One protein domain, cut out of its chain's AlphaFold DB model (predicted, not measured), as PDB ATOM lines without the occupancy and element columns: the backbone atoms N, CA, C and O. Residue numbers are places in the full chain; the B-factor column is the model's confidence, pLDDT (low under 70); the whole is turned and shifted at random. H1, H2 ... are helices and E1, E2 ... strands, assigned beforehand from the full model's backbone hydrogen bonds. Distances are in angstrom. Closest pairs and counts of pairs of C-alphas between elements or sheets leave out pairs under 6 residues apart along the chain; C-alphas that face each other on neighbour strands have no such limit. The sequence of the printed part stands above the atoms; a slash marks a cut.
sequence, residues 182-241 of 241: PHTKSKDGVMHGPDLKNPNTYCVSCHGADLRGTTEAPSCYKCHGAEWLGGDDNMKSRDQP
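Overview. This is residues 182 to 241 of the 241 residues of the protein "Cytochrom_c3_2 domain-containing protein" of Candidatus Lambdaproteobacteria bacterium RIFOXYD2_FULL_56_26 (UniProt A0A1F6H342). Little regular structure is here: a small two-strand hairpin, E1 and E2, to one side of a loop-rich body holding three very short helices, with residues 229 to 241 as a tail. Of 60 printed residues, only 18 are in named elements, in the order E1, E2, H1, H2, H3; the class is mixed and the sheet antiparallel. The whole is compact, radius of gyration of the C-alphas 11.5 A, yet elongated, 34 by 22 by 19 A.

Arrangement. Begin at E1, residues 185 to 187, and E2, residues 190 to 192, an antiparallel hairpin; N 187 and O 190 are within hydrogen-bond range at 2.9 A. H1, residues 199 to 202, and H2, residues 204 to 207, meet only through their link. H3, residues 221 to 224, is apart from both. These helices are too short for O i to N i+4 pairs.

Along the chain. Find C-alpha 185 at (-13.825, 0.611, -50.449); E1 and E2 each span 6.5 A, H1 5.3 A, H2 5.0 A. H3 spans 4.8 A, ending at C-alpha 224, (-1.164, 8.322, -44.973).

Size, cuts and confidence. The C-alphas farthest apart, Pro 182 and Pro 241, are 36.9 A apart. The printed part has no cut; H2 to H3 is a long link. Residues 182 and 229 to 241 have pLDDT under 70.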
ATOM      1  N   PRO A 182     -10.674  -3.390 -58.631       66.62
ATOM      2  CA  PRO A 182     -11.789  -2.538 -58.242       66.62
ATOM      3  C   PRO A 182     -11.414  -1.639 -57.061       66.62
ATOM      4  O   PRO A 182     -11.012  -2.131 -56.019       66.62
ATOM      5  N   HIS A 183     -11.607  -0.325 -57.171       78.56
ATOM      6  CA  HIS A 183     -11.551   0.567 -56.011       78.56
ATOM      7  C   HIS A 183     -12.950   0.677 -55.397       78.56
ATOM      8  O   HIS A 183     -13.704   1.586 -55.728       78.56
ATOM      9  N   THR A 184     -13.338  -0.299 -54.574       81.25
ATOM     10  CA  THR A 184     -14.710  -0.446 -54.045       81.25
ATOM     11  C   THR A 184     -14.869  -0.053 -52.583       81.25
ATOM     12  O   THR A 184     -15.997   0.019 -52.095       81.25
ATOM     13  N   LYS A 185     -13.777   0.218 -51.862       83.31
ATOM     14  CA  LYS A 185     -13.825   0.611 -50.449       83.31
ATOM     15  C   LYS A 185     -13.708   2.124 -50.324       83.31
ATOM     16  O   LYS A 185     -12.645   2.685 -50.564       83.31
ATOM     17  N   SER A 186     -14.801   2.785 -49.954       86.56
ATOM     18  CA  SER A 186     -14.783   4.217 -49.645       86.56
ATOM     19  C   SER A 186     -14.364   4.436 -48.191       86.56
ATOM     20  O   SER A 186     -14.954   3.842 -47.289       86.56
ATOM     21  N   LYS A 187     -13.360   5.287 -47.962       82.25
ATOM     22  CA  LYS A 187     -12.964   5.778 -46.636       82.25
ATOM     23  C   LYS A 187     -12.710   7.276 -46.735       82.25
ATOM     24  O   LYS A 187     -11.949   7.700 -47.599       82.25
ATOM     25  N   ASP A 188     -13.378   8.065 -45.896       83.44
ATOM     26  CA  ASP A 188     -13.290   9.535 -45.889       83.44
ATOM     27  C   ASP A 188     -13.480  10.171 -47.289       83.44
ATOM     28  O   ASP A 188     -12.824  11.147 -47.643       83.44
ATOM     29  N   GLY A 189     -14.351   9.590 -48.125       81.12
ATOM     30  CA  GLY A 189     -14.605  10.061 -49.495       81.12
ATOM     31  C   GLY A 189     -13.555   9.653 -50.539       81.12
ATOM     32  O   GLY A 189     -13.710   9.986 -51.712       81.12
ATOM     33  N   VAL A 190     -12.521   8.897 -50.154       82.62
ATOM     34  CA  VAL A 190     -11.493   8.358 -51.056       82.62
ATOM     35  C   VAL A 190     -11.745   6.875 -51.317       82.62
ATOM     36  O   VAL A 190     -11.955   6.084 -50.393       82.62
ATOM     37  N   MET A 191     -11.722   6.484 -52.591       83.69
ATOM     38  CA  MET A 191     -11.892   5.090 -52.998       83.69
ATOM     39  C   MET A 191     -10.562   4.344 -52.944       83.69
ATOM     40  O   MET A 191      -9.548   4.831 -53.433       83.69
ATOM     41  N   HIS A 192     -10.601   3.140 -52.391       85.88
ATOM     42  CA  HIS A 192      -9.471   2.240 -52.224       85.88
ATOM     43  C   HIS A 192      -9.785   0.867 -52.812       85.88
ATOM     44  O   HIS A 192     -10.956   0.487 -52.943       85.88
ATOM     45  N   GLY A 193      -8.732   0.112 -53.125       83.19
ATOM     46  CA  GLY A 193      -8.827  -1.303 -53.471       83.19
ATOM     47  C   GLY A 193      -9.456  -2.161 -52.360       83.19
ATOM     48  O   GLY A 193      -9.515  -1.731 -51.206       83.19
ATOM     49  N   PRO A 194      -9.938  -3.380 -52.669       78.88
ATOM     50  CA  PRO A 194     -10.539  -4.278 -51.687       78.88
ATOM     51  C   PRO A 194      -9.558  -4.717 -50.597       78.88
ATOM     52  O   PRO A 194      -9.991  -4.906 -49.461       78.88
ATOM     53  N   ASP A 195      -8.267  -4.854 -50.921       79.00
ATOM     54  CA  ASP A 195      -7.233  -5.280 -49.975       79.00
ATOM     55  C   ASP A 195      -6.383  -4.099 -49.486       79.00
ATOM     56  O   ASP A 195      -5.226  -3.906 -49.857       79.00
ATOM     57  N   LEU A 196      -6.998  -3.294 -48.622       77.94
ATOM     58  CA  LEU A 196      -6.364  -2.171 -47.930       77.94
ATOM     59  C   LEU A 196      -5.195  -2.588 -47.031       77.94
ATOM     60  O   LEU A 196      -4.360  -1.747 -46.709       77.94
ATOM     61  N   LYS A 197      -5.164  -3.856 -46.597       80.19
ATOM     62  CA  LYS A 197      -4.211  -4.353 -45.602       80.19
ATOM     63  C   LYS A 197      -2.854  -4.701 -46.201       80.19
ATOM     64  O   LYS A 197      -1.855  -4.665 -45.496       80.19
ATOM     65  N   ASN A 198      -2.811  -4.987 -47.500       80.38
ATOM     66  CA  ASN A 198      -1.606  -5.468 -48.171       80.38
ATOM     67  C   ASN A 198      -1.260  -4.627 -49.417       80.38
ATOM     68  O   ASN A 198      -1.152  -5.165 -50.525       80.38
ATOM     69  N   PRO A 199      -1.059  -3.303 -49.280       83.75
ATOM     70  CA  PRO A 199      -0.826  -2.433 -50.431       83.75
ATOM     71  C   PRO A 199       0.500  -2.743 -51.140       83.75
ATOM     72  O   PRO A 199       0.582  -2.657 -52.365       83.75
ATOM     73  N   ASN A 200       1.510  -3.205 -50.396       84.31
ATOM     74  CA  ASN A 200       2.789  -3.646 -50.958       84.31
ATOM     75  C   ASN A 200       2.646  -4.868 -51.880       84.31
ATOM     76  O   ASN A 200       3.452  -5.061 -52.783       84.31
ATOM     77  N   THR A 201       1.613  -5.685 -51.675       81.31
ATOM     78  CA  THR A 201       1.363  -6.886 -52.478       81.31
ATOM     79  C   THR A 201       0.513  -6.573 -53.703       81.31
ATOM     80  O   THR A 201       0.799  -7.065 -54.791       81.31
ATOM     81  N   TYR A 202      -0.530  -5.757 -53.539       80.06
ATOM     82  CA  TYR A 202      -1.567  -5.613 -54.566       80.06
ATOM     83  C   TYR A 202      -1.594  -4.256 -55.270       80.06
ATOM     84  O   TYR A 202      -2.206  -4.145 -56.329       80.06
ATOM     85  N   CYS A 203      -0.949  -3.227 -54.717       83.31
ATOM     86  CA  CYS A 203      -1.067  -1.858 -55.223       83.31
ATOM     87  C   CYS A 203       0.209  -1.352 -55.910       83.31
ATOM     88  O   CYS A 203       0.115  -0.468 -56.762       83.31
ATOM     89  N   VAL A 204       1.382  -1.919 -55.598       85.56
ATOM     90  CA  VAL A 204       2.692  -1.453 -56.106       85.56
ATOM     91  C   VAL A 204       2.833  -1.505 -57.625       85.56
ATOM     92  O   VAL A 204       3.549  -0.698 -58.214       85.56
ATOM     93  N   SER A 205       2.114  -2.415 -58.282       80.75
ATOM     94  CA  SER A 205       2.099  -2.532 -59.743       80.75
ATOM     95  C   SER A 205       1.489  -1.307 -60.433       80.75
ATOM     96  O   SER A 205       1.859  -1.008 -61.566       80.75
ATOM     97  N   CYS A 206       0.593  -0.582 -59.755       80.50
ATOM     98  CA  CYS A 206      -0.084   0.603 -60.289       80.50
ATOM     99  C   CYS A 206       0.402   1.900 -59.625       80.50
ATOM    100  O   CYS A 206       0.594   2.909 -60.302       80.50
ATOM    101  N   HIS A 207       0.621   1.872 -58.308       86.44
ATOM    102  CA  HIS A 207       0.977   3.031 -57.482       86.44
ATOM    103  C   HIS A 207       2.491   3.202 -57.280       86.44
ATOM    104  O   HIS A 207       2.906   4.086 -56.534       86.44
ATOM    105  N   GLY A 208       3.311   2.396 -57.961       86.44
ATOM    106  CA  GLY A 208       4.769   2.435 -57.869       86.44
ATOM    107  C   GLY A 208       5.309   1.496 -56.791       86.44
ATOM    108  O   GLY A 208       4.629   1.201 -55.808       86.44
ATOM    109  N   ALA A 209       6.547   1.032 -56.981       88.88
ATOM    110  CA  ALA A 209       7.204   0.066 -56.095       88.88
ATOM    111  C   ALA A 209       7.283   0.533 -54.632       88.88
ATOM    112  O   ALA A 209       7.309  -0.286 -53.721       88.88
ATOM    113  N   ASP A 210       7.303   1.846 -54.420       89.31
ATOM    114  CA  ASP A 210       7.355   2.493 -53.116       89.31
ATOM    115  C   ASP A 210       6.015   3.112 -52.693       89.31
ATOM    116  O   ASP A 210       5.971   3.754 -51.649       89.31
ATOM    117  N   LEU A 211       4.942   2.934 -53.480       89.44
ATOM    118  CA  LEU A 211       3.604   3.514 -53.298       89.44
ATOM    119  C   LEU A 211       3.556   5.053 -53.341       89.44
ATOM    120  O   LEU A 211       2.570   5.674 -52.920       89.44
ATOM    121  N   ARG A 212       4.604   5.704 -53.865       90.56
ATOM    122  CA  ARG A 212       4.656   7.168 -53.998       90.56
ATOM    123  C   ARG A 212       3.872   7.706 -55.187       90.56
ATOM    124  O   ARG A 212       3.816   8.923 -55.364       90.56
ATOM    125  N   GLY A 213       3.178   6.839 -55.910       87.69
ATOM    126  CA  GLY A 213       2.387   7.177 -57.078       87.69
ATOM    127  C   GLY A 213       3.196   7.069 -58.364       87.69
ATOM    128  O   GLY A 213       4.417   6.932 -58.373       87.69
ATOM    129  N   THR A 214       2.478   7.136 -59.473       84.56
ATOM    130  CA  THR A 214       3.029   7.184 -60.830       84.56
ATOM    131  C   THR A 214       2.405   8.370 -61.566       84.56
ATOM    132  O   THR A 214       1.635   9.136 -60.985       84.56
ATOM    133  N   THR A 215       2.691   8.539 -62.857       79.12
ATOM    134  CA  THR A 215       1.960   9.519 -63.682       79.12
ATOM    135  C   THR A 215       0.468   9.192 -63.798       79.12
ATOM    136  O   THR A 215      -0.332  10.089 -64.042       79.12
ATOM    137  N   GLU A 216       0.085   7.927 -63.600       76.88
ATOM    138  CA  GLU A 216      -1.282   7.429 -63.799       76.88
ATOM    139  C   GLU A 216      -2.015   7.094 -62.489       76.88
ATOM    140  O   GLU A 216      -3.227   6.882 -62.511       76.88
ATOM    141  N   ALA A 217      -1.312   7.037 -61.354       82.62
ATOM    142  CA  ALA A 217      -1.881   6.637 -60.067       82.62
ATOM    143  C   ALA A 217      -1.420   7.560 -58.925       82.62
ATOM    144  O   ALA A 217      -0.244   7.924 -58.862       82.62
ATOM    145  N   PRO A 218      -2.312   7.931 -57.988       87.12
ATOM    146  CA  PRO A 218      -1.970   8.837 -56.898       87.12
ATOM    147  C   PRO A 218      -1.006   8.200 -55.886       87.12
ATOM    148  O   PRO A 218      -0.988   6.984 -55.696       87.12
ATOM    149  N   SER A 219      -0.256   9.051 -55.184       90.00
ATOM    150  CA  SER A 219       0.585   8.664 -54.046       90.00
ATOM    151  C   SER A 219      -0.251   8.284 -52.824       90.00
ATOM    152  O   SER A 219      -1.102   9.073 -52.400       90.00
ATOM    153  N   CYS A 220       0.036   7.141 -52.198       87.31
ATOM    154  CA  CYS A 220      -0.587   6.743 -50.929       87.31
ATOM    155  C   CYS A 220      -0.196   7.698 -49.782       87.31
ATOM    156  O   CYS A 220      -1.007   8.034 -48.915       87.31
ATOM    157  N   TYR A 221       1.026   8.234 -49.833       89.00
ATOM    158  CA  TYR A 221       1.585   9.142 -48.824       89.00
ATOM    159  C   TYR A 221       0.985  10.545 -48.858       89.00
ATOM    160  O   TYR A 221       1.219  11.323 -47.937       89.00
ATOM    161  N   LYS A 222       0.171  10.869 -49.873       88.38
ATOM    162  CA  LYS A 222      -0.587  12.126 -49.892       88.38
ATOM    163  C   LYS A 222      -1.529  12.237 -48.688       88.38
ATOM    164  O   LYS A 222      -1.797  13.346 -48.240       88.38
ATOM    165  N   CYS A 223      -2.012  11.100 -48.182       85.25
ATOM    166  CA  CYS A 223      -2.939  11.046 -47.053       85.25
ATOM    167  C   CYS A 223      -2.397  10.265 -45.847       85.25
ATOM    168  O   CYS A 223      -2.756  10.602 -44.724       85.25
ATOM    169  N   HIS A 224      -1.563   9.238 -46.051       82.88
ATOM    170  CA  HIS A 224      -1.164   8.322 -44.973       82.88
ATOM    171  C   HIS A 224       0.127   8.708 -44.217       82.88
ATOM    172  O   HIS A 224       0.410   8.117 -43.182       82.88
ATOM    173  N   GLY A 225       0.869   9.733 -44.655       81.94
ATOM    174  CA  GLY A 225       2.110  10.166 -43.992       81.94
ATOM    175  C   GLY A 225       3.298   9.223 -44.234       81.94
ATOM    176  O   GLY A 225       3.122   8.086 -44.662       81.94
ATOM    177  N   ALA A 226       4.527   9.703 -44.006       78.50
ATOM    178  CA  ALA A 226       5.766   9.004 -44.387       78.50
ATOM    179  C   ALA A 226       6.040   7.703 -43.605       78.50
ATOM    180  O   ALA A 226       6.776   6.853 -44.095       78.50
ATOM    181  N   GLU A 227       5.448   7.554 -42.419       74.88
ATOM    182  CA  GLU A 227       5.635   6.396 -41.531       74.88
ATOM    183  C   GLU A 227       4.603   5.283 -41.752       74.88
ATOM    184  O   GLU A 227       4.607   4.278 -41.047       74.88
ATOM    185  N   TRP A 228       3.700   5.440 -42.720       79.62
ATOM    186  CA  TRP A 228       2.687   4.433 -43.005       79.62
ATOM    187  C   TRP A 228       3.306   3.143 -43.548       79.62
ATOM    188  O   TRP A 228       3.926   3.134 -44.610       79.62
ATOM    189  N   LEU A 229       3.090   2.041 -42.829       67.81
ATOM    190  CA  LEU A 229       3.663   0.729 -43.151       67.81
ATOM    191  C   LEU A 229       2.751  -0.149 -44.021       67.81
ATOM    192  O   LEU A 229       3.105  -1.284 -44.341       67.81
ATOM    193  N   GLY A 230       1.601   0.378 -44.441       64.12
ATOM    194  CA  GLY A 230       0.613  -0.371 -45.203       64.12
ATOM    195  C   GLY A 230      -0.298  -1.202 -44.305       64.12
ATOM    196  O   GLY A 230       0.146  -2.100 -43.599       64.12
ATOM    197  N   GLY A 231      -1.600  -0.931 -44.379       62.56
ATOM    198  CA  GLY A 231      -2.620  -1.852 -43.888       62.56
ATOM    199  C   GLY A 231      -3.170  -1.682 -42.481       62.56
ATOM    200  O   GLY A 231      -3.998  -2.497 -42.065       62.56
ATOM    201  N   ASP A 232      -2.823  -0.603 -41.793       57.62
ATOM    202  CA  ASP A 232      -3.528  -0.162 -40.601       57.62
ATOM    203  C   ASP A 232      -4.497   0.988 -40.921       57.62
ATOM    204  O   ASP A 232      -4.187   2.016 -41.520       57.62
ATOM    205  N   ASP A 233      -5.750   0.811 -40.529       55.38
ATOM    206  CA  ASP A 233      -6.794   1.821 -40.645       55.38
ATOM    207  C   ASP A 233      -6.741   2.869 -39.522       55.38
ATOM    208  O   ASP A 233      -7.519   3.828 -39.569       55.38
ATOM    209  N   ASN A 234      -5.816   2.709 -38.568       51.38
ATOM    210  CA  ASN A 234      -5.845   3.354 -37.258       51.38
ATOM    211  C   ASN A 234      -4.736   4.382 -36.980       51.38
ATOM    212  O   ASN A 234      -4.710   4.957 -35.891       51.38
ATOM    213  N   MET A 235      -3.863   4.706 -37.938       51.88
ATOM    214  CA  MET A 235      -2.757   5.643 -37.681       51.88
ATOM    215  C   MET A 235      -3.120   7.133 -37.822       51.88
ATOM    216  O   MET A 235      -2.262   7.964 -38.085       51.88
ATOM    217  N   LYS A 236      -4.389   7.512 -37.597       47.22
ATOM    218  CA  LYS A 236      -4.784   8.928 -37.429       47.22
ATOM    219  C   LYS A 236      -4.610   9.457 -35.991       47.22
ATOM    220  O   LYS A 236      -5.154  10.511 -35.685       47.22
ATOM    221  N   SER A 237      -3.894   8.775 -35.087       45.66
ATOM    222  CA  SER A 237      -3.814   9.251 -33.687       45.66
ATOM    223  C   SER A 237      -2.534   8.953 -32.902       45.66
ATOM    224  O   SER A 237      -2.566   8.992 -31.675       45.66
ATOM    225  N   ARG A 238      -1.395   8.703 -33.554       47.75
ATOM    226  CA  ARG A 238      -0.114   8.729 -32.838       47.75
ATOM    227  C   ARG A 238       0.730   9.897 -33.318       47.75
ATOM    228  O   ARG A 238       1.301   9.864 -34.396       47.75
ATOM    229  N   ASP A 239       0.688  10.917 -32.469       48.34
ATOM    230  CA  ASP A 239       1.677  11.969 -32.297       48.34
ATOM    231  C   ASP A 239       1.806  12.968 -33.455       48.34
ATOM    232  O   ASP A 239       2.719  12.926 -34.274       48.34
ATOM    233  N   GLN A 240       0.912  13.960 -33.446       33.34
ATOM    234  CA  GLN A 240       1.343  15.326 -33.747       33.34
ATOM    235  C   GLN A 240       1.570  16.057 -32.412       33.34
ATOM    236  O   GLN A 240       0.702  15.934 -31.542       33.34
ATOM    237  N   PRO A 241       2.696  16.771 -32.216       41.72
ATOM    238  CA  PRO A 241       2.792  17.769 -31.154       41.72
ATOM    239  C   PRO A 241       1.791  18.914 -31.361       41.72
ATOM    240  O   PRO A 241       1.458  19.214 -32.533       41.72
TER     241      PRO A 241